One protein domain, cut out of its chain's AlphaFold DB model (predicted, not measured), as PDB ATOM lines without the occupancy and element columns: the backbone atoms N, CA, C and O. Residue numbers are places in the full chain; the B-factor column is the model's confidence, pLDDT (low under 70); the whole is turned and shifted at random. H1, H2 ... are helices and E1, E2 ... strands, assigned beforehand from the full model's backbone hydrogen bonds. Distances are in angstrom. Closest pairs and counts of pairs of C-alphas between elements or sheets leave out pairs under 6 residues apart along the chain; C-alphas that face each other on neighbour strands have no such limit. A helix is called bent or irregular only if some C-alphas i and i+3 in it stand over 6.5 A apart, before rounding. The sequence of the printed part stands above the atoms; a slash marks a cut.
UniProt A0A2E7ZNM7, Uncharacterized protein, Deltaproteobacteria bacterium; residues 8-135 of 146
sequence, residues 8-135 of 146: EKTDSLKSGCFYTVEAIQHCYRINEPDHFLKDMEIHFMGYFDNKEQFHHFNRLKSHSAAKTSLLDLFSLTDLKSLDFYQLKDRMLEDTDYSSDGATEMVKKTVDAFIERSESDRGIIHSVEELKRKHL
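What this domain is: This is residues 8 to 135 of the 146 residues of an uncharacterized protein of Deltaproteobacteria bacterium (UniProt A0A2E7ZNM7). A twisted antiparallel sheet runs out at one end into a long hairpin, E3 and E4, whose tip, residues 30 to 35, sticks out and makes the longest axis. The kinked helix H3 packs on the sheet along E4, while a small strand pair, E2 and E8, leads on into H4, which packs on the short helix H1. The printed part has 128 residues, four named helices and eight named strands, along the chain E1 E2 E3 E4 E5 E6 H1 E7 H2 H3 E8 H4; the class is mixed, helices and strands. The large sheet's order is E1 E7 E3 E4 E5 E6. The whole is compact, with a radius of gyration of the C-alphas of 16.0 A, and spans 52 by 35 by 25 A.

How they stand to each other: Start at E1, residues 8 to 10, an edge strand of the strongly twisted sheet; it meets E7, residues 79 to 87, only at a point, with C-alphas 9 and 85 at 4.1 A. E2, residues 12 to 14, is antiparallel to E8, residues 124 to 126, with N 13 and O 125 at 2.9 A. E3, residues 17 to 27, is antiparallel to E7, with N 22 and O 83 at 2.9 A. E3 and E4, residues 38 to 48, form a hairpin, with N 21 and O 44 at 2.8 A. E4 bends by 57 degrees at residue 45; beyond it come the hairpins E4 and E5, residues 53 to 56, with N 47 and O 55 at 2.9 A, and E5 and E6, residues 66 to 69, with N 54 and O 68 at 2.8 A. H1, residues 70 to 74, stands at the sheet's level, and touches H4, residues 127 to 134, where the closest C-alphas, Phe 74 and His 134, are 5.7 A apart. H4 only grazes the sheet, with residues 127 to 131. H2, residues 90 to 93, is not on the sheet; it is close to but not clearly touching H3, residues 101 to 120, the closest C-alphas, Leu 92 and Val 110, being 7.5 A apart. H3 is on the sheet at a height of 7.5 A, along the strands, at 8 degrees to E4 on the local plane; its closest C-alphas to E4 are Thr 109 and Gly 46, 6.7 A. Every O i to N i+4 pair is within hydrogen-bond range in H1 and H4, and 12 of 16 in H3; H2 is too short for such a pair.

Where its parts are: Find C-alpha 8 at (256.572, 264.295, 124.256), where E1 begins. E3 runs 30.4 A from C-alpha 17 at (267.775, 259.677, 122.687), E4 29.1 A and E7 23.3 A. H3 covers 27.4 A; it has a kink of 55 degrees near residue 114 and is irregular, with C-alphas 112 and 115 at 7.8 A. H4 ends at C-alpha 134, (271.244, 278.434, 112.026).

The domain as a whole: The C-alphas farthest apart, Pro 33 and Glu 118, are 53.0 A apart. The printed part has no cut, and no link is long. Look for pLDDT under 70 at residues 28 to 37, 92 to 102 and 134 to 135; the mean of the printed part is 83.0.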
ATOM      1  N   GLU A   8     256.807 263.049 123.531       91.00
ATOM      2  CA  GLU A   8     256.572 264.295 124.256       91.00
ATOM      3  C   GLU A   8     257.339 265.431 123.594       91.00
ATOM      4  O   GLU A   8     258.525 265.289 123.293       91.00
ATOM      5  N   LYS A   9     256.659 266.556 123.347       92.19
ATOM      6  CA  LYS A   9     257.298 267.734 122.755       92.19
ATOM      7  C   LYS A   9     258.436 268.204 123.657       92.19
ATOM      8  O   LYS A   9     258.275 268.259 124.872       92.19
ATOM      9  N   THR A  10     259.569 268.557 123.063       92.88
ATOM     10  CA  THR A  10     260.751 268.998 123.804       92.88
ATOM     11  C   THR A  10     261.432 270.176 123.125       92.88
ATOM     12  O   THR A  10     261.543 270.235 121.901       92.88
ATOM     13  N   ASP A  11     261.958 271.078 123.948       92.06
ATOM     14  CA  ASP A  11     262.793 272.204 123.523       92.06
ATOM     15  C   ASP A  11     264.292 271.910 123.706       92.06
ATOM     16  O   ASP A  11     265.146 272.792 123.578       92.06
ATOM     17  N   SER A  12     264.647 270.663 124.026       93.44
ATOM     18  CA  SER A  12     266.031 270.214 124.195       93.44
ATOM     19  C   SER A  12     266.280 268.869 123.519       93.44
ATOM     20  O   SER A  12     265.492 267.931 123.660       93.44
ATOM     21  N   LEU A  13     267.416 268.764 122.828       94.12
ATOM     22  CA  LEU A  13     267.891 267.545 122.179       94.12
ATOM     23  C   LEU A  13     269.038 266.949 122.983       94.12
ATOM     24  O   LEU A  13     270.060 267.599 123.189       94.12
ATOM     25  N   LYS A  14     268.857 265.715 123.442       95.38
ATOM     26  CA  LYS A  14     269.811 264.959 124.247       95.38
ATOM     27  C   LYS A  14     270.391 263.852 123.381       95.38
ATOM     28  O   LYS A  14     269.646 263.065 122.795       95.38
ATOM     29  N   SER A  15     271.710 263.797 123.273       95.38
ATOM     30  CA  SER A  15     272.377 262.720 122.551       95.38
ATOM     31  C   SER A  15     272.093 261.368 123.217       95.38
ATOM     32  O   SER A  15     271.922 261.279 124.435       95.38
ATOM     33  N   GLY A  16     271.986 260.316 122.409       94.25
ATOM     34  CA  GLY A  16     271.580 258.985 122.855       94.25
ATOM     35  C   GLY A  16     270.064 258.785 122.979       94.25
ATOM     36  O   GLY A  16     269.639 257.704 123.386       94.25
ATOM     37  N   CYS A  17     269.236 259.777 122.636       94.81
ATOM     38  CA  CYS A  17     267.775 259.677 122.687       94.81
ATOM     39  C   CYS A  17     267.135 259.543 121.292       94.81
ATOM     40  O   CYS A  17     267.746 259.819 120.257       94.81
ATOM     41  N   PHE A  18     265.871 259.115 121.284       94.50
ATOM     42  CA  PHE A  18     265.063 258.926 120.081       94.50
ATOM     43  C   PHE A  18     264.035 260.041 119.952       94.50
ATOM     44  O   PHE A  18     263.407 260.424 120.943       94.50
ATOM     45  N   TYR A  19     263.843 260.524 118.730       93.88
ATOM     46  CA  TYR A  19     262.975 261.657 118.451       93.88
ATOM     47  C   TYR A  19     262.140 261.429 117.199       93.88
ATOM     48  O   TYR A  19     262.631 260.884 116.211       93.88
ATOM     49  N   THR A  20     260.912 261.927 117.215       92.69
ATOM     50  CA  THR A  20     260.197 262.331 116.003       92.69
ATOM     51  C   THR A  20     260.450 263.806 115.737       92.69
ATOM     52  O   THR A  20     260.486 264.633 116.651       92.69
ATOM     53  N   VAL A  21     260.650 264.126 114.466       91.94
ATOM     54  CA  VAL A  21     260.873 265.477 113.961       91.94
ATOM     55  C   VAL A  21     259.710 265.821 113.047       91.94
ATOM     56  O   VAL A  21     259.438 265.094 112.089       91.94
ATOM     57  N   GLU A  22     259.046 266.931 113.344       91.75
ATOM     58  CA  GLU A  22     258.015 267.528 112.502       91.75
ATOM     59  C   GLU A  22     258.543 268.848 111.958       91.75
ATOM     60  O   GLU A  22     258.923 269.740 112.718       91.75
ATOM     61  N   ALA A  23     258.569 268.983 110.638       88.94
ATOM     62  CA  ALA A  23     258.968 270.210 109.977       88.94
ATOM     63  C   ALA A  23     257.918 270.623 108.952       88.94
ATOM     64  O   ALA A  23     257.396 269.786 108.213       88.94
ATOM     65  N   ILE A  24     257.633 271.919 108.884       87.75
ATOM     66  CA  ILE A  24     256.809 272.498 107.827       87.75
ATOM     67  C   ILE A  24     257.691 273.431 107.017       87.75
ATOM     68  O   ILE A  24     258.231 274.402 107.548       87.75
ATOM     69  N   GLN A  25     257.820 273.140 105.730       84.12
ATOM     70  CA  GLN A  25     258.568 273.952 104.783       84.12
ATOM     71  C   GLN A  25     257.605 274.625 103.804       84.12
ATOM     72  O   GLN A  25     256.759 273.960 103.203       84.12
ATOM     73  N   HIS A  26     257.744 275.933 103.610       78.94
ATOM     74  CA  HIS A  26     257.039 276.628 102.540       78.94
ATOM     75  C   HIS A  26     257.670 276.270 101.191       78.94
ATOM     76  O   HIS A  26     258.871 276.421 100.988       78.94
ATOM     77  N   CYS A  27     256.859 275.790 100.248       73.44
ATOM     78  CA  CYS A  27     257.312 275.519  98.888       73.44
ATOM     79  C   CYS A  27     256.766 276.572  97.921       73.44
ATOM     80  O   CYS A  27     255.552 276.736  97.785       73.44
ATOM     81  N   TYR A  28     257.667 277.227  97.188       66.25
ATOM     82  CA  TYR A  28     257.313 278.143  96.107       66.25
ATOM     83  C   TYR A  28     257.260 277.394  94.773       66.25
ATOM     84  O   TYR A  28     258.222 276.737  94.370       66.25
ATOM     85  N   ARG A  29     256.137 277.499  94.054       61.12
ATOM     86  CA  ARG A  29     256.059 277.072  92.651       61.12
ATOM     87  C   ARG A  29     256.440 278.250  91.765       61.12
ATOM     88  O   ARG A  29     255.753 279.258  91.751       61.12
ATOM     89  N   ILE A  30     257.519 278.091  91.004       57.72
ATOM     90  CA  ILE A  30     258.125 279.160  90.190       57.72
ATOM     91  C   ILE A  30     257.226 279.597  89.005       57.72
ATOM     92  O   ILE A  30     257.447 280.661  88.442       57.72
ATOM     93  N   ASN A  31     256.190 278.825  88.637       57.62
ATOM     94  CA  ASN A  31     255.517 278.961  87.335       57.62
ATOM     95  C   ASN A  31     253.995 279.220  87.357       57.62
ATOM     96  O   ASN A  31     253.386 279.150  86.291       57.62
ATOM     97  N   GLU A  32     253.354 279.512  88.495       53.78
ATOM     98  CA  GLU A  32     251.912 279.832  88.511       53.78
ATOM     99  C   GLU A  32     251.645 281.218  89.131       53.78
ATOM    100  O   GLU A  32     252.137 281.489  90.226       53.78
ATOM    101  N   PRO A  33     250.905 282.114  88.438       54.56
ATOM    102  CA  PRO A  33     250.680 283.497  88.880       54.56
ATOM    103  C   PRO A  33     249.787 283.599  90.127       54.56
ATOM    104  O   PRO A  33     249.906 284.559  90.888       54.56
ATOM    105  N   ASP A  34     248.961 282.579  90.381       54.50
ATOM    106  CA  ASP A  34     248.192 282.431  91.613       54.50
ATOM    107  C   ASP A  34     248.998 281.592  92.612       54.50
ATOM    108  O   ASP A  34     249.098 280.368  92.510       54.50
ATOM    109  N   HIS A  35     249.620 282.281  93.569       51.56
ATOM    110  CA  HIS A  35     250.488 281.723  94.602       51.56
ATOM    111  C   HIS A  35     249.725 280.779  95.550       51.56
ATOM    112  O   HIS A  35     249.391 281.138  96.679       51.56
ATOM    113  N   PHE A  36     249.485 279.538  95.136       52.16
ATOM    114  CA  PHE A  36     249.104 278.481  96.067       52.16
ATOM    115  C   PHE A  36     250.362 277.935  96.749       52.16
ATOM    116  O   PHE A  36     251.012 277.002  96.274       52.16
ATOM    117  N   LEU A  37     250.698 278.553  97.884       62.06
ATOM    118  CA  LEU A  37     251.649 278.048  98.872       62.06
ATOM    119  C   LEU A  37     251.144 276.690  99.369       62.06
ATOM    120  O   LEU A  37     250.193 276.629 100.149       62.06
ATOM    121  N   LYS A  38     251.736 275.589  98.903       73.25
ATOM    122  CA  LYS A  38     251.509 274.294  99.545       73.25
ATOM    123  C   LYS A  38     252.654 274.046 100.507       73.25
ATOM    124  O   LYS A  38     253.765 273.746 100.079       73.25
ATOM    125  N   ASP A  39     252.350 274.175 101.790       83.56
ATOM    126  CA  ASP A  39     253.236 273.760 102.867       83.56
ATOM    127  C   ASP A  39     253.554 272.268 102.693       83.56
ATOM    128  O   ASP A  39     252.657 271.432 102.532       83.56
ATOM    129  N   MET A  40     254.843 271.943 102.662       83.19
ATOM    130  CA  MET A  40     255.323 270.571 102.685       83.19
ATOM    131  C   MET A  40     255.572 270.176 104.133       83.19
ATOM    132  O   MET A  40     256.427 270.743 104.811       83.19
ATOM    133  N   GLU A  41     254.823 269.179 104.586       88.12
ATOM    134  CA  GLU A  41     255.026 268.548 105.882       88.12
ATOM    135  C   GLU A  41     256.084 267.449 105.750       88.12
ATOM    136  O   GLU A  41     255.977 266.548 104.913       88.12
ATOM    137  N   ILE A  42     257.111 267.524 106.587       87.25
ATOM    138  CA  ILE A  42     258.148 266.512 106.733       87.25
ATOM    139  C   ILE A  42     257.982 265.910 108.125       87.25
ATOM    140  O   ILE A  42     258.020 266.621 109.126       87.25
ATOM    141  N   HIS A  43     257.826 264.591 108.183       87.94
ATOM    142  CA  HIS A  43     257.763 263.848 109.434       87.94
ATOM    143  C   HIS A  43     258.676 262.629 109.343       87.94
ATOM    144  O   HIS A  43     258.520 261.796 108.446       87.94
ATOM    145  N   PHE A  44     259.621 262.509 110.270       89.62
ATOM    146  CA  PHE A  44     260.462 261.320 110.388       89.62
ATOM    147  C   PHE A  44     260.854 261.061 111.839       89.62
ATOM    148  O   PHE A  44     260.834 261.957 112.677       89.62
ATOM    149  N   MET A  45     261.236 259.819 112.123       90.44
ATOM    150  CA  MET A  45     261.781 259.419 113.414       90.44
ATOM    151  C   MET A  45     263.252 259.052 113.267       90.44
ATOM    152  O   MET A  45     263.622 258.371 112.311       90.44
ATOM    153  N   GLY A  46     264.079 259.447 114.231       93.94
ATOM    154  CA  GLY A  46     265.484 259.076 114.261       93.94
ATOM    155  C   GLY A  46     266.091 259.027 115.657       93.94
ATOM    156  O   GLY A  46     265.542 259.536 116.633       93.94
ATOM    157  N   TYR A  47     267.259 258.404 115.723       96.31
ATOM    158  CA  TYR A  47     268.159 258.405 116.870       96.31
ATOM    159  C   TYR A  47     269.146 259.571 116.757       96.31
ATOM    160  O   TYR A  47     269.772 259.726 115.707       96.31
ATOM    161  N   PHE A  48     269.299 260.374 117.810       96.44
ATOM    162  CA  PHE A  48     270.212 261.519 117.829       96.44
ATOM    163  C   PHE A  48     271.538 261.152 118.511       96.44
ATOM    164  O   PHE A  48     271.550 260.793 119.688       96.44
ATOM    165  N   ASP A  49     272.655 261.230 117.785       95.75
ATOM    166  CA  ASP A  49     273.979 260.864 118.305       95.75
ATOM    167  C   ASP A  49     274.767 262.053 118.891       95.75
ATOM    168  O   ASP A  49     274.362 263.213 118.820       95.75
ATOM    169  N   ASN A  50     275.931 261.763 119.476       94.00
ATOM    170  CA  ASN A  50     276.842 262.767 120.044       94.00
ATOM    171  C   ASN A  50     277.621 263.588 118.995       94.00
ATOM    172  O   ASN A  50     278.444 264.425 119.362       94.00
ATOM    173  N   LYS A  51     277.394 263.353 117.699       93.81
ATOM    174  CA  LYS A  51     277.980 264.101 116.574       93.81
ATOM    175  C   LYS A  51     276.937 264.964 115.871       93.81
ATOM    176  O   LYS A  51     277.128 265.342 114.711       93.81
ATOM    177  N   GLU A  52     275.839 265.253 116.565       92.12
ATOM    178  CA  GLU A  52     274.737 266.068 116.071       92.12
ATOM    179  C   GLU A  52     274.090 265.474 114.801       92.12
ATOM    180  O   GLU A  52     273.690 266.205 113.893       92.12
ATOM    181  N   GLN A  53     274.006 264.143 114.697       94.56
ATOM    182  CA  GLN A  53     273.373 263.446 113.574       94.56
ATOM    183  C   GLN A  53     272.096 262.730 114.005       94.56
ATOM    184  O   GLN A  53     272.084 261.986 114.986       94.56
ATOM    185  N   PHE A  54     271.051 262.862 113.192       95.56
ATOM    186  CA  PHE A  54     269.887 261.988 113.236       95.56
ATOM    187  C   PHE A  54     270.098 260.779 112.330       95.56
ATOM    188  O   PHE A  54     270.243 260.927 111.116       95.56
ATOM    189  N   HIS A  55     270.063 259.583 112.912       96.25
ATOM    190  CA  HIS A  55     270.060 258.310 112.193       96.25
ATOM    191  C   HIS A  55     268.621 257.827 112.063       96.25
ATOM    192  O   HIS A  55     267.960 257.580 113.071       96.25
ATOM    193  N   HIS A  56     268.124 257.700 110.838       93.81
ATOM    194  CA  HIS A  56     266.717 257.391 110.580       93.81
ATOM    195  C   HIS A  56     266.537 256.437 109.405       93.81
ATOM    196  O   HIS A  56     267.419 256.268 108.561       93.81
ATOM    197  N   PHE A  57     265.376 255.793 109.343       91.94
ATOM    198  CA  PHE A  57     264.999 254.945 108.220       91.94
ATOM    199  C   PHE A  57     263.867 255.596 107.430       91.94
ATOM    200  O   PHE A  57     262.748 255.725 107.909       91.94
ATOM    201  N   ASN A  58     264.125 255.901 106.158       86.31
ATOM    202  CA  ASN A  58     263.098 256.455 105.268       86.31
ATOM    203  C   ASN A  58     261.948 255.470 104.979       86.31
ATOM    204  O   ASN A  58     260.870 255.878 104.553       86.31
ATOM    205  N   ARG A  59     262.198 254.155 105.099       87.44
ATOM    206  CA  ARG A  59     261.242 253.076 104.786       87.44
ATOM    207  C   ARG A  59     261.494 251.853 105.670       87.44
ATOM    208  O   ARG A  59     262.643 251.502 105.944       87.44
ATOM    209  N   LEU A  60     260.427 251.129 106.012       85.62
ATOM    210  CA  LEU A  60     260.501 249.896 106.813       85.62
ATOM    211  C   LEU A  60     261.416 248.833 106.191       85.62
ATOM    212  O   LEU A  60     262.136 248.141 106.900       85.62
ATOM    213  N   LYS A  61     261.471 248.749 104.858       87.62
ATOM    214  CA  LYS A  61     262.308 247.778 104.129       87.62
ATOM    215  C   LYS A  61     263.766 248.218 103.919       87.62
ATOM    216  O   LYS A  61     264.532 247.492 103.293       87.62
ATOM    217  N   SER A  62     264.164 249.408 104.375       89.38
ATOM    218  CA  SER A  62     265.537 249.900 104.190       89.38
ATOM    219  C   SER A  62     266.545 249.063 104.982       89.38
ATOM    220  O   SER A  62     266.332 248.805 106.158       89.38
ATOM    221  N   HIS A  63     267.662 248.671 104.374       87.19
ATOM    222  CA  HIS A  63     268.681 247.855 105.055       87.19
ATOM    223  C   HIS A  63     269.706 248.703 105.821       87.19
ATOM    224  O   HIS A  63     270.386 248.199 106.706       87.19
ATOM    225  N   SER A  64     269.805 249.992 105.500       90.88
ATOM    226  CA  SER A  64     270.699 250.949 106.143       90.88
ATOM    227  C   SER A  64     269.935 252.191 106.588       90.88
ATOM    228  O   SER A  64     268.960 252.601 105.947       90.88
ATOM    229  N   ALA A  65     270.380 252.774 107.701       93.62
ATOM    230  CA  ALA A  65     269.888 254.060 108.169       93.62
ATOM    231  C   ALA A  65     270.530 255.194 107.359       93.62
ATOM    232  O   ALA A  65     271.734 255.179 107.083       93.62
ATOM    233  N   ALA A  66     269.717 256.179 106.993       94.25
ATOM    234  CA  ALA A  66     270.184 257.466 106.513       94.25
ATOM    235  C   ALA A  66     270.680 258.309 107.695       94.25
ATOM    236  O   ALA A  66     270.351 258.040 108.852       94.25
ATOM    237  N   LYS A  67     271.483 259.328 107.388       94.81
ATOM    238  CA  LYS A  67     271.970 260.301 108.364       94.81
ATOM    239  C   LYS A  67     271.622 261.695 107.885       94.81
ATOM    240  O   LYS A  67     271.852 262.011 106.718       94.81
ATOM    241  N   THR A  68     271.096 262.508 108.784       93.19
ATOM    242  CA  THR A  68     270.831 263.924 108.537       93.19
ATOM    243  C   THR A  68     271.423 264.712 109.688       93.19
ATOM    244  O   THR A  68     271.119 264.424 110.846       93.19
ATOM    245  N   SER A  69     272.291 265.675 109.384       92.19
ATOM    246  CA  SER A  69     272.899 266.487 110.430       92.19
ATOM    247  C   SER A  69     271.892 267.487 110.990       92.19
ATOM    248  O   SER A  69     270.965 267.927 110.305       92.19
ATOM    249  N   LEU A  70     272.089 267.871 112.246       88.94
ATOM    250  CA  LEU A  70     271.310 268.916 112.896       88.94
ATOM    251  C   LEU A  70     271.401 270.235 112.118       88.94
ATOM    252  O   LEU A  70     270.392 270.896 111.894       88.94
ATOM    253  N   LEU A  71     272.606 270.561 111.641       86.94
ATOM    254  CA  LEU A  71     272.860 271.708 110.778       86.94
ATOM    255  C   LEU A  71     271.978 271.681 109.526       86.94
ATOM    256  O   LEU A  71     271.360 272.697 109.220       86.94
ATOM    257  N   ASP A  72     271.893 270.546 108.829       88.56
ATOM    258  CA  ASP A  72     271.094 270.435 107.603       88.56
ATOM    259  C   ASP A  72     269.604 270.665 107.885       88.56
ATOM    260  O   ASP A  72     268.946 271.374 107.128       88.56
ATOM    261  N   LEU A  73     269.083 270.123 108.995       87.31
ATOM    262  CA  LEU A  73     267.680 270.308 109.393       87.31
ATOM    263  C   LEU A  73     267.346 271.772 109.680       87.31
ATOM    264  O   LEU A  73     266.312 272.263 109.234       87.31
ATOM    265  N   PHE A  74     268.216 272.481 110.401       85.81
ATOM    266  CA  PHE A  74     268.006 273.903 110.683       85.81
ATOM    267  C   PHE A  74     268.331 274.818 109.498       85.81
ATOM    268  O   PHE A  74     267.893 275.965 109.490       85.81
ATOM    269  N   SER A  75     269.084 274.331 108.510       82.69
ATOM    270  CA  SER A  75     269.436 275.089 107.302       82.69
ATOM    271  C   SER A  75     268.415 274.935 106.172       82.69
ATOM    272  O   SER A  75     268.631 275.482 105.089       82.69
ATOM    273  N   LEU A  76     267.318 274.199 106.390       80.56
ATOM    274  CA  LEU A  76     266.216 274.126 105.434       80.56
ATOM    275  C   LEU A  76     265.685 275.539 105.151       80.56
ATOM    276  O   LEU A  76     265.315 276.276 106.064       80.56
ATOM    277  N   THR A  77     265.661 275.923 103.876       76.19
ATOM    278  CA  THR A  77     265.128 277.220 103.447       76.19
ATOM    279  C   THR A  77     263.625 277.278 103.677       76.19
ATOM    280  O   THR A  77     262.937 276.273 103.497       76.19
ATOM    281  N   ASP A  78     263.118 278.454 104.047       78.06
ATOM    282  CA  ASP A  78     261.679 278.720 104.192       78.06
ATOM    283  C   ASP A  78     260.972 277.778 105.185       78.06
ATOM    284  O   ASP A  78     259.810 277.392 105.028       78.06
ATOM    285  N   LEU A  79     261.708 277.389 106.228       80.88
ATOM    286  CA  LEU A  79     261.229 276.559 107.322       80.88
ATOM    287  C   LEU A  79     260.260 277.358 108.205       80.88
ATOM    288  O   LEU A  79     260.661 278.233 108.971       80.88
ATOM    289  N   LYS A  80     258.970 277.036 108.107       83.75
ATOM    290  CA  LYS A  80     257.889 277.654 108.885       83.75
ATOM    291  C   LYS A  80     257.899 277.186 110.335       83.75
ATOM    292  O   LYS A  80     257.745 277.984 111.256       83.75
ATOM    293  N   SER A  81     258.064 275.882 110.539       87.50
ATOM    294  CA  SER A  81     258.175 275.276 111.861       87.50
ATOM    295  C   SER A  81     259.118 274.083 111.833       87.50
ATOM    296  O   SER A  81     259.273 273.407 110.817       87.50
ATOM    297  N   LEU A  82     259.752 273.847 112.978       90.38
ATOM    298  CA  LEU A  82     260.556 272.666 113.254       90.38
ATOM    299  C   LEU A  82     260.398 272.346 114.732       90.38
ATOM    300  O   LEU A  82     260.848 273.117 115.593       90.38
ATOM    301  N   ASP A  83     259.723 271.240 114.992       91.94
ATOM    302  CA  ASP A  83     259.373 270.753 116.311       91.94
ATOM    303  C   ASP A  83     259.956 269.356 116.518       91.94
ATOM    304  O   ASP A  83     260.008 268.525 115.607       91.94
ATOM    305  N   PHE A  84     260.404 269.111 117.745       93.94
ATOM    306  CA  PHE A  84     261.006 267.853 118.152       93.94
ATOM    307  C   PHE A  84     260.174 267.233 119.263       93.94
ATOM    308  O   PHE A  84     259.736 267.920 120.191       93.94
ATOM    309  N   TYR A  85     260.000 265.921 119.187       93.44
ATOM    310  CA  TYR A  85     259.284 265.152 120.189       93.44
ATOM    311  C   TYR A  85     260.139 263.967 120.607       93.44
ATOM    312  O   TYR A  85     260.536 263.161 119.771       93.44
ATOM    313  N   GLN A  86     260.460 263.866 121.892       94.06
ATOM    314  CA  GLN A  86     261.280 262.789 122.432       94.06
ATOM    315  C   GLN A  86     260.423 261.557 122.722       94.06
ATOM    316  O   GLN A  86     259.328 261.679 123.271       94.06
ATOM    317  N   LEU A  87     260.928 260.368 122.393       91.50
ATOM    318  CA  LEU A  87     260.312 259.106 122.801       91.50
ATOM    319  C   LEU A  87     260.387 258.968 124.328       91.50
ATOM    320  O   LEU A  87     261.460 259.121 124.913       91.50
ATOM    321  N   LYS A  88     259.256 258.679 124.976       87.25
ATOM    322  CA  LYS A  88     259.193 258.479 126.432       87.25
ATOM    323  C   LYS A  88     259.923 257.196 126.827       87.25
ATOM    324  O   LYS A  88     259.686 256.158 126.217       87.25
ATOM    325  N   ASP A  89     260.705 257.239 127.907       78.31
ATOM    326  CA  ASP A  89     261.529 256.103 128.361       78.31
ATOM    327  C   ASP A  89     260.716 254.819 128.595       78.31
ATOM    328  O   ASP A  89     261.138 253.742 128.191       78.31
ATOM    329  N   ARG A  90     259.490 254.936 129.128       71.38
ATOM    330  CA  ARG A  90     258.558 253.802 129.314       71.38
ATOM    331  C   ARG A  90     258.278 253.010 128.027       71.38
ATOM    332  O   ARG A  90     257.908 251.848 128.086       71.38
ATOM    333  N   MET A  91     258.428 253.645 126.863       70.06
ATOM    334  CA  MET A  91     258.165 253.036 125.558       70.06
ATOM    335  C   MET A  91     259.387 252.301 124.992       70.06
ATOM    336  O   MET A  91     259.254 251.602 123.992       70.06
ATOM    337  N   LEU A  92     260.567 252.455 125.604       64.56
ATOM    338  CA  LEU A  92     261.756 251.660 125.283       64.56
ATOM    339  C   LEU A  92     261.663 250.242 125.868       64.56
ATOM    340  O   LEU A  92     262.293 249.329 125.344       64.56
ATOM    341  N   GLU A  93     260.890 250.064 126.944       62.59
ATOM    342  CA  GLU A  93     260.757 248.796 127.676       62.59
ATOM    343  C   GLU A  93     259.597 247.934 127.150       62.59
ATOM    344  O   GLU A  93     259.744 246.718 127.004       62.59
ATOM    345  N   ASP A  94     258.470 248.553 126.788       56.38
ATOM    346  CA  ASP A  94     257.325 247.865 126.183       56.38
ATOM    347  C   ASP A  94     257.568 247.638 124.682       56.38
ATOM    348  O   ASP A  94     257.377 248.524 123.863       56.38
ATOM    349  N   THR A  95     257.994 246.442 124.282       52.84
ATOM    350  CA  THR A  95     258.258 246.090 122.865       52.84
ATOM    351  C   THR A  95     257.045 245.497 122.130       52.84
ATOM    352  O   THR A  95     257.169 245.072 120.971       52.84
ATOM    353  N   ASP A  96     255.884 245.491 122.793       50.81
ATOM    354  CA  ASP A  96     254.631 244.849 122.377       50.81
ATOM    355  C   ASP A  96     253.587 245.895 121.935       50.81
ATOM    356  O   ASP A  96     252.488 246.019 122.474       50.81
ATOM    357  N   TYR A  97     253.948 246.708 120.942       54.47
ATOM    358  CA  TYR A  97     253.013 247.647 120.323       54.47
ATOM    359  C   TYR A  97     252.340 247.027 119.088       54.47
ATOM    360  O   TYR A  97     252.952 246.268 118.335       54.47
ATOM    361  N   SER A  98     251.064 247.364 118.878       55.44
ATOM    362  CA  SER A  98     250.229 246.861 117.781       55.44
ATOM    363  C   SER A  98     250.823 247.131 116.387       55.44
ATOM    364  O   SER A  98     251.553 248.101 116.180       55.44
ATOM    365  N   SER A  99     250.490 246.265 115.419       51.59
ATOM    366  CA  SER A  99     251.033 246.268 114.050       51.59
ATOM    367  C   SER A  99     250.470 247.402 113.176       51.59
ATOM    368  O   SER A  99     249.760 247.163 112.197       51.59
ATOM    369  N   ASP A 100     250.755 248.648 113.535       63.09
ATOM    370  CA  ASP A 100     250.691 249.757 112.584       63.09
ATOM    371  C   ASP A 100     252.104 250.067 112.063       63.09
ATOM    372  O   ASP A 100     253.100 249.937 112.779       63.09
ATOM    373  N   GLY A 101     252.218 250.478 110.802       59.53
ATOM    374  CA  GLY A 101     253.505 250.693 110.134       59.53
ATOM    375  C   GLY A 101     254.361 251.796 110.773       59.53
ATOM    376  O   GLY A 101     255.588 251.760 110.665       59.53
ATOM    377  N   ALA A 102     253.743 252.760 111.466       63.72
ATOM    378  CA  ALA A 102     254.450 253.787 112.236       63.72
ATOM    379  C   ALA A 102     255.144 253.189 113.474       63.72
ATOM    380  O   ALA A 102     256.317 253.464 113.725       63.72
ATOM    381  N   THR A 103     254.456 252.295 114.182       75.44
ATOM    382  CA  THR A 103     254.985 251.539 115.322       75.44
ATOM    383  C   THR A 103     256.157 250.640 114.925       75.44
ATOM    384  O   THR A 103     257.167 250.571 115.628       75.44
ATOM    385  N   GLU A 104     256.069 249.978 113.770       81.88
ATOM    386  CA  GLU A 104     257.161 249.138 113.263       81.88
ATOM    387  C   GLU A 104     258.433 249.951 112.983       81.88
ATOM    388  O   GLU A 104     259.544 249.469 113.212       81.88
ATOM    389  N   MET A 105     258.290 251.203 112.534       85.44
ATOM    390  CA  MET A 105     259.429 252.090 112.306       85.44
ATOM    391  C   MET A 105     260.095 252.506 113.620       85.44
ATOM    392  O   MET A 105     261.327 252.569 113.686       85.44
ATOM    393  N   VAL A 106     259.291 252.751 114.662       86.75
ATOM    394  CA  VAL A 106     259.781 253.034 116.018       86.75
ATOM    395  C   VAL A 106     260.625 251.876 116.511       86.75
ATOM    396  O   VAL A 106     261.806 252.068 116.799       86.75
ATOM    397  N   LYS A 107     260.054 250.669 116.504       86.56
ATOM    398  CA  LYS A 107     260.735 249.451 116.948       86.56
ATOM    399  C   LYS A 107     262.040 249.233 116.195       86.56
ATOM    400  O   LYS A 107     263.094 249.125 116.806       86.56
ATOM    401  N   LYS A 108     261.995 249.296 114.864       89.94
ATOM    402  CA  LYS A 108     263.184 249.143 114.025       89.94
ATOM    403  C   LYS A 108     264.289 250.146 114.363       89.94
ATOM    404  O   LYS A 108     265.465 249.789 114.365       89.94
ATOM    405  N   THR A 109     263.928 251.409 114.578       90.94
ATOM    406  CA  THR A 109     264.907 252.460 114.881       90.94
ATOM    407  C   THR A 109     265.497 252.252 116.272       90.94
ATOM    408  O   THR A 109     266.709 252.364 116.428       90.94
ATOM    409  N   VAL A 110     264.674 251.896 117.260       91.06
ATOM    410  CA  VAL A 110     265.139 251.567 118.615       91.06
ATOM    411  C   VAL A 110     266.076 250.361 118.582       91.06
ATOM    412  O   VAL A 110     267.226 250.498 118.992       91.06
ATOM    413  N   ASP A 111     265.656 249.241 117.995       90.38
ATOM    414  CA  ASP A 111     266.455 248.010 117.896       90.38
ATOM    415  C   ASP A 111     267.823 248.257 117.236       90.38
ATOM    416  O   ASP A 111     268.834 247.691 117.646       90.38
ATOM    417  N   ALA A 112     267.884 249.138 116.232       91.94
ATOM    418  CA  ALA A 112     269.120 249.440 115.514       91.94
ATOM    419  C   ALA A 112     270.133 250.283 116.312       91.94
ATOM    420  O   ALA A 112     271.321 250.274 115.973       91.94
ATOM    421  N   PHE A 113     269.692 251.047 117.318       94.12
ATOM    422  CA  PHE A 113     270.536 252.050 117.984       94.12
ATOM    423  C   PHE A 113     270.522 251.991 119.516       94.12
ATOM    424  O   PHE A 113     271.315 252.697 120.140       94.12
ATOM    425  N   ILE A 114     269.698 251.149 120.142       91.25
ATOM    426  CA  ILE A 114     269.565 251.092 121.605       91.25
ATOM    427  C   ILE A 114     270.890 250.765 122.304       91.25
ATOM    428  O   ILE A 114     271.254 251.436 123.265       91.25
ATOM    429  N   GLU A 115     271.680 249.836 121.760       91.06
ATOM    430  CA  GLU A 115     272.999 249.471 122.305       91.06
ATOM    431  C   GLU A 115     274.020 250.617 122.219       91.06
ATOM    432  O   GLU A 115     274.981 250.664 122.985       91.06
ATOM    433  N   ARG A 116     273.814 251.570 121.300       91.31
ATOM    434  CA  ARG A 116     274.663 252.759 121.155       91.31
ATOM    435  C   ARG A 116     274.250 253.904 122.078       91.31
ATOM    436  O   ARG A 116     275.096 254.755 122.354       91.31
ATOM    437  N   SER A 117     273.006 253.905 122.568       88.69
ATOM    438  CA  SER A 117     272.420 254.995 123.363       88.69
ATOM    439  C   SER A 117     273.337 255.425 124.503       88.69
ATOM    440  O   SER A 117     273.708 256.592 124.572       88.69
ATOM    441  N   GLU A 118     273.786 254.483 125.335       89.31
ATOM    442  CA  GLU A 118     274.647 254.776 126.490       89.31
ATOM    443  C   GLU A 118     275.964 255.453 126.098       89.31
ATOM    444  O   GLU A 118     276.404 256.389 126.762       89.31
ATOM    445  N   SER A 119     276.578 255.027 124.992       91.75
ATOM    446  CA  SER A 119     277.863 255.575 124.543       91.75
ATOM    447  C   SER A 119     277.758 256.992 123.982       91.75
ATOM    448  O   SER A 119     278.714 257.763 124.064       91.75
ATOM    449  N   ASP A 120     276.601 257.344 123.418       92.38
ATOM    450  CA  ASP A 120     276.371 258.665 122.849       92.38
ATOM    451  C   ASP A 120     275.730 259.631 123.860       92.38
ATOM    452  O   ASP A 120     275.637 260.816 123.559       92.38
ATOM    453  N   ARG A 121     275.306 259.190 125.054       91.25
ATOM    454  CA  ARG A 121     274.673 260.051 126.073       91.25
ATOM    455  C   ARG A 121     275.614 261.127 126.624       91.25
ATOM    456  O   ARG A 121     276.811 260.915 126.793       91.25
ATOM    457  N   GLY A 122     275.036 262.278 126.981       85.75
ATOM    458  CA  GLY A 122     275.698 263.314 127.787       85.75
ATOM    459  C   GLY A 122     275.770 264.708 127.162       85.75
ATOM    460  O   GLY A 122     276.114 265.657 127.864       85.75
ATOM    461  N   ILE A 123     275.412 264.865 125.887       90.56
ATOM    462  CA  ILE A 123     275.337 266.171 125.223       90.56
ATOM    463  C   ILE A 123     273.879 266.619 125.176       90.56
ATOM    464  O   ILE A 123     272.993 265.845 124.816       90.56
ATOM    465  N   ILE A 124     273.627 267.872 125.554       92.25
ATOM    466  CA  ILE A 124     272.298 268.482 125.529       92.25
ATOM    467  C   ILE A 124     272.389 269.790 124.754       92.25
ATOM    468  O   ILE A 124     273.192 270.657 125.097       92.25
ATOM    469  N   HIS A 125     271.544 269.941 123.741       88.75
ATOM    470  CA  HIS A 125     271.408 271.173 122.980       88.75
ATOM    471  C   HIS A 125     270.039 271.802 123.210       88.75
ATOM    472  O   HIS A 125     269.018 271.113 123.154       88.75
ATOM    473  N   SER A 126     270.011 273.122 123.397       90.50
ATOM    474  CA  SER A 126     268.774 273.898 123.336       90.50
ATOM    475  C   SER A 126     268.338 274.068 121.882       90.50
ATOM    476  O   SER A 126     269.104 274.558 121.046       90.50
ATOM    477  N   VAL A 127     267.094 273.695 121.571       87.62
ATOM    478  CA  VAL A 127     266.515 273.880 120.229       87.62
ATOM    479  C   VAL A 127     266.485 275.363 119.865       87.62
ATOM    480  O   VAL A 127     266.739 275.721 118.718       87.62
ATOM    481  N   GLU A 128     266.214 276.239 120.829       84.88
ATOM    482  CA  GLU A 128     266.157 277.678 120.593       84.88
ATOM    483  C   GLU A 128     267.531 278.258 120.230       84.88
ATOM    484  O   GLU A 128     267.647 279.033 119.281       84.88
ATOM    485  N   GLU A 129     268.591 277.851 120.930       83.94
ATOM    486  CA  GLU A 129     269.957 278.301 120.630       83.94
ATOM    487  C   GLU A 129     270.408 277.840 119.239       83.94
ATOM    488  O   GLU A 129     271.013 278.611 118.491       83.94
ATOM    489  N   LEU A 130     270.056 276.609 118.864       79.31
ATOM    490  CA  LEU A 130     270.318 276.071 117.530       79.31
ATOM    491  C   LEU A 130     269.543 276.832 116.451       79.31
ATOM    492  O   LEU A 130     270.130 277.198 115.432       79.31
ATOM    493  N   LYS A 131     268.263 277.147 116.697       79.81
ATOM    494  CA  LYS A 131     267.461 278.004 115.812       79.81
ATOM    495  C   LYS A 131     268.137 279.357 115.619       79.81
ATOM    496  O   LYS A 131     268.360 279.742 114.481       79.81
ATOM    497  N   ARG A 132     268.551 280.042 116.689       78.12
ATOM    498  CA  ARG A 132     269.235 281.348 116.586       78.12
ATOM    499  C   ARG A 132     270.564 281.276 115.823       78.12
ATOM    500  O   ARG A 132     270.931 282.229 115.148       78.12
ATOM    501  N   LYS A 133     271.301 280.169 115.941       73.81
ATOM    502  CA  LYS A 133     272.596 279.977 115.269       73.81
ATOM    503  C   LYS A 133     272.456 279.687 113.769       73.81
ATOM    504  O   LYS A 133     273.362 280.023 113.006       73.81
ATOM    505  N   HIS A 134     271.368 279.034 113.358       68.56
ATOM    506  CA  HIS A 134     271.244 278.434 112.026       68.56
ATOM    507  C   HIS A 134     270.095 278.983 111.178       68.56
ATOM    508  O   HIS A 134     270.260 279.074 109.960       68.56
ATOM    509  N   LEU A 135     268.987 279.431 111.780       64.62
ATOM    510  CA  LEU A 135     268.077 280.324 111.074       64.62
ATOM    511  C   LEU A 135     268.794 281.663 110.935       64.62
ATOM    512  O   LEU A 135     268.832 282.470 111.863       64.62
TER     513      LEU A 135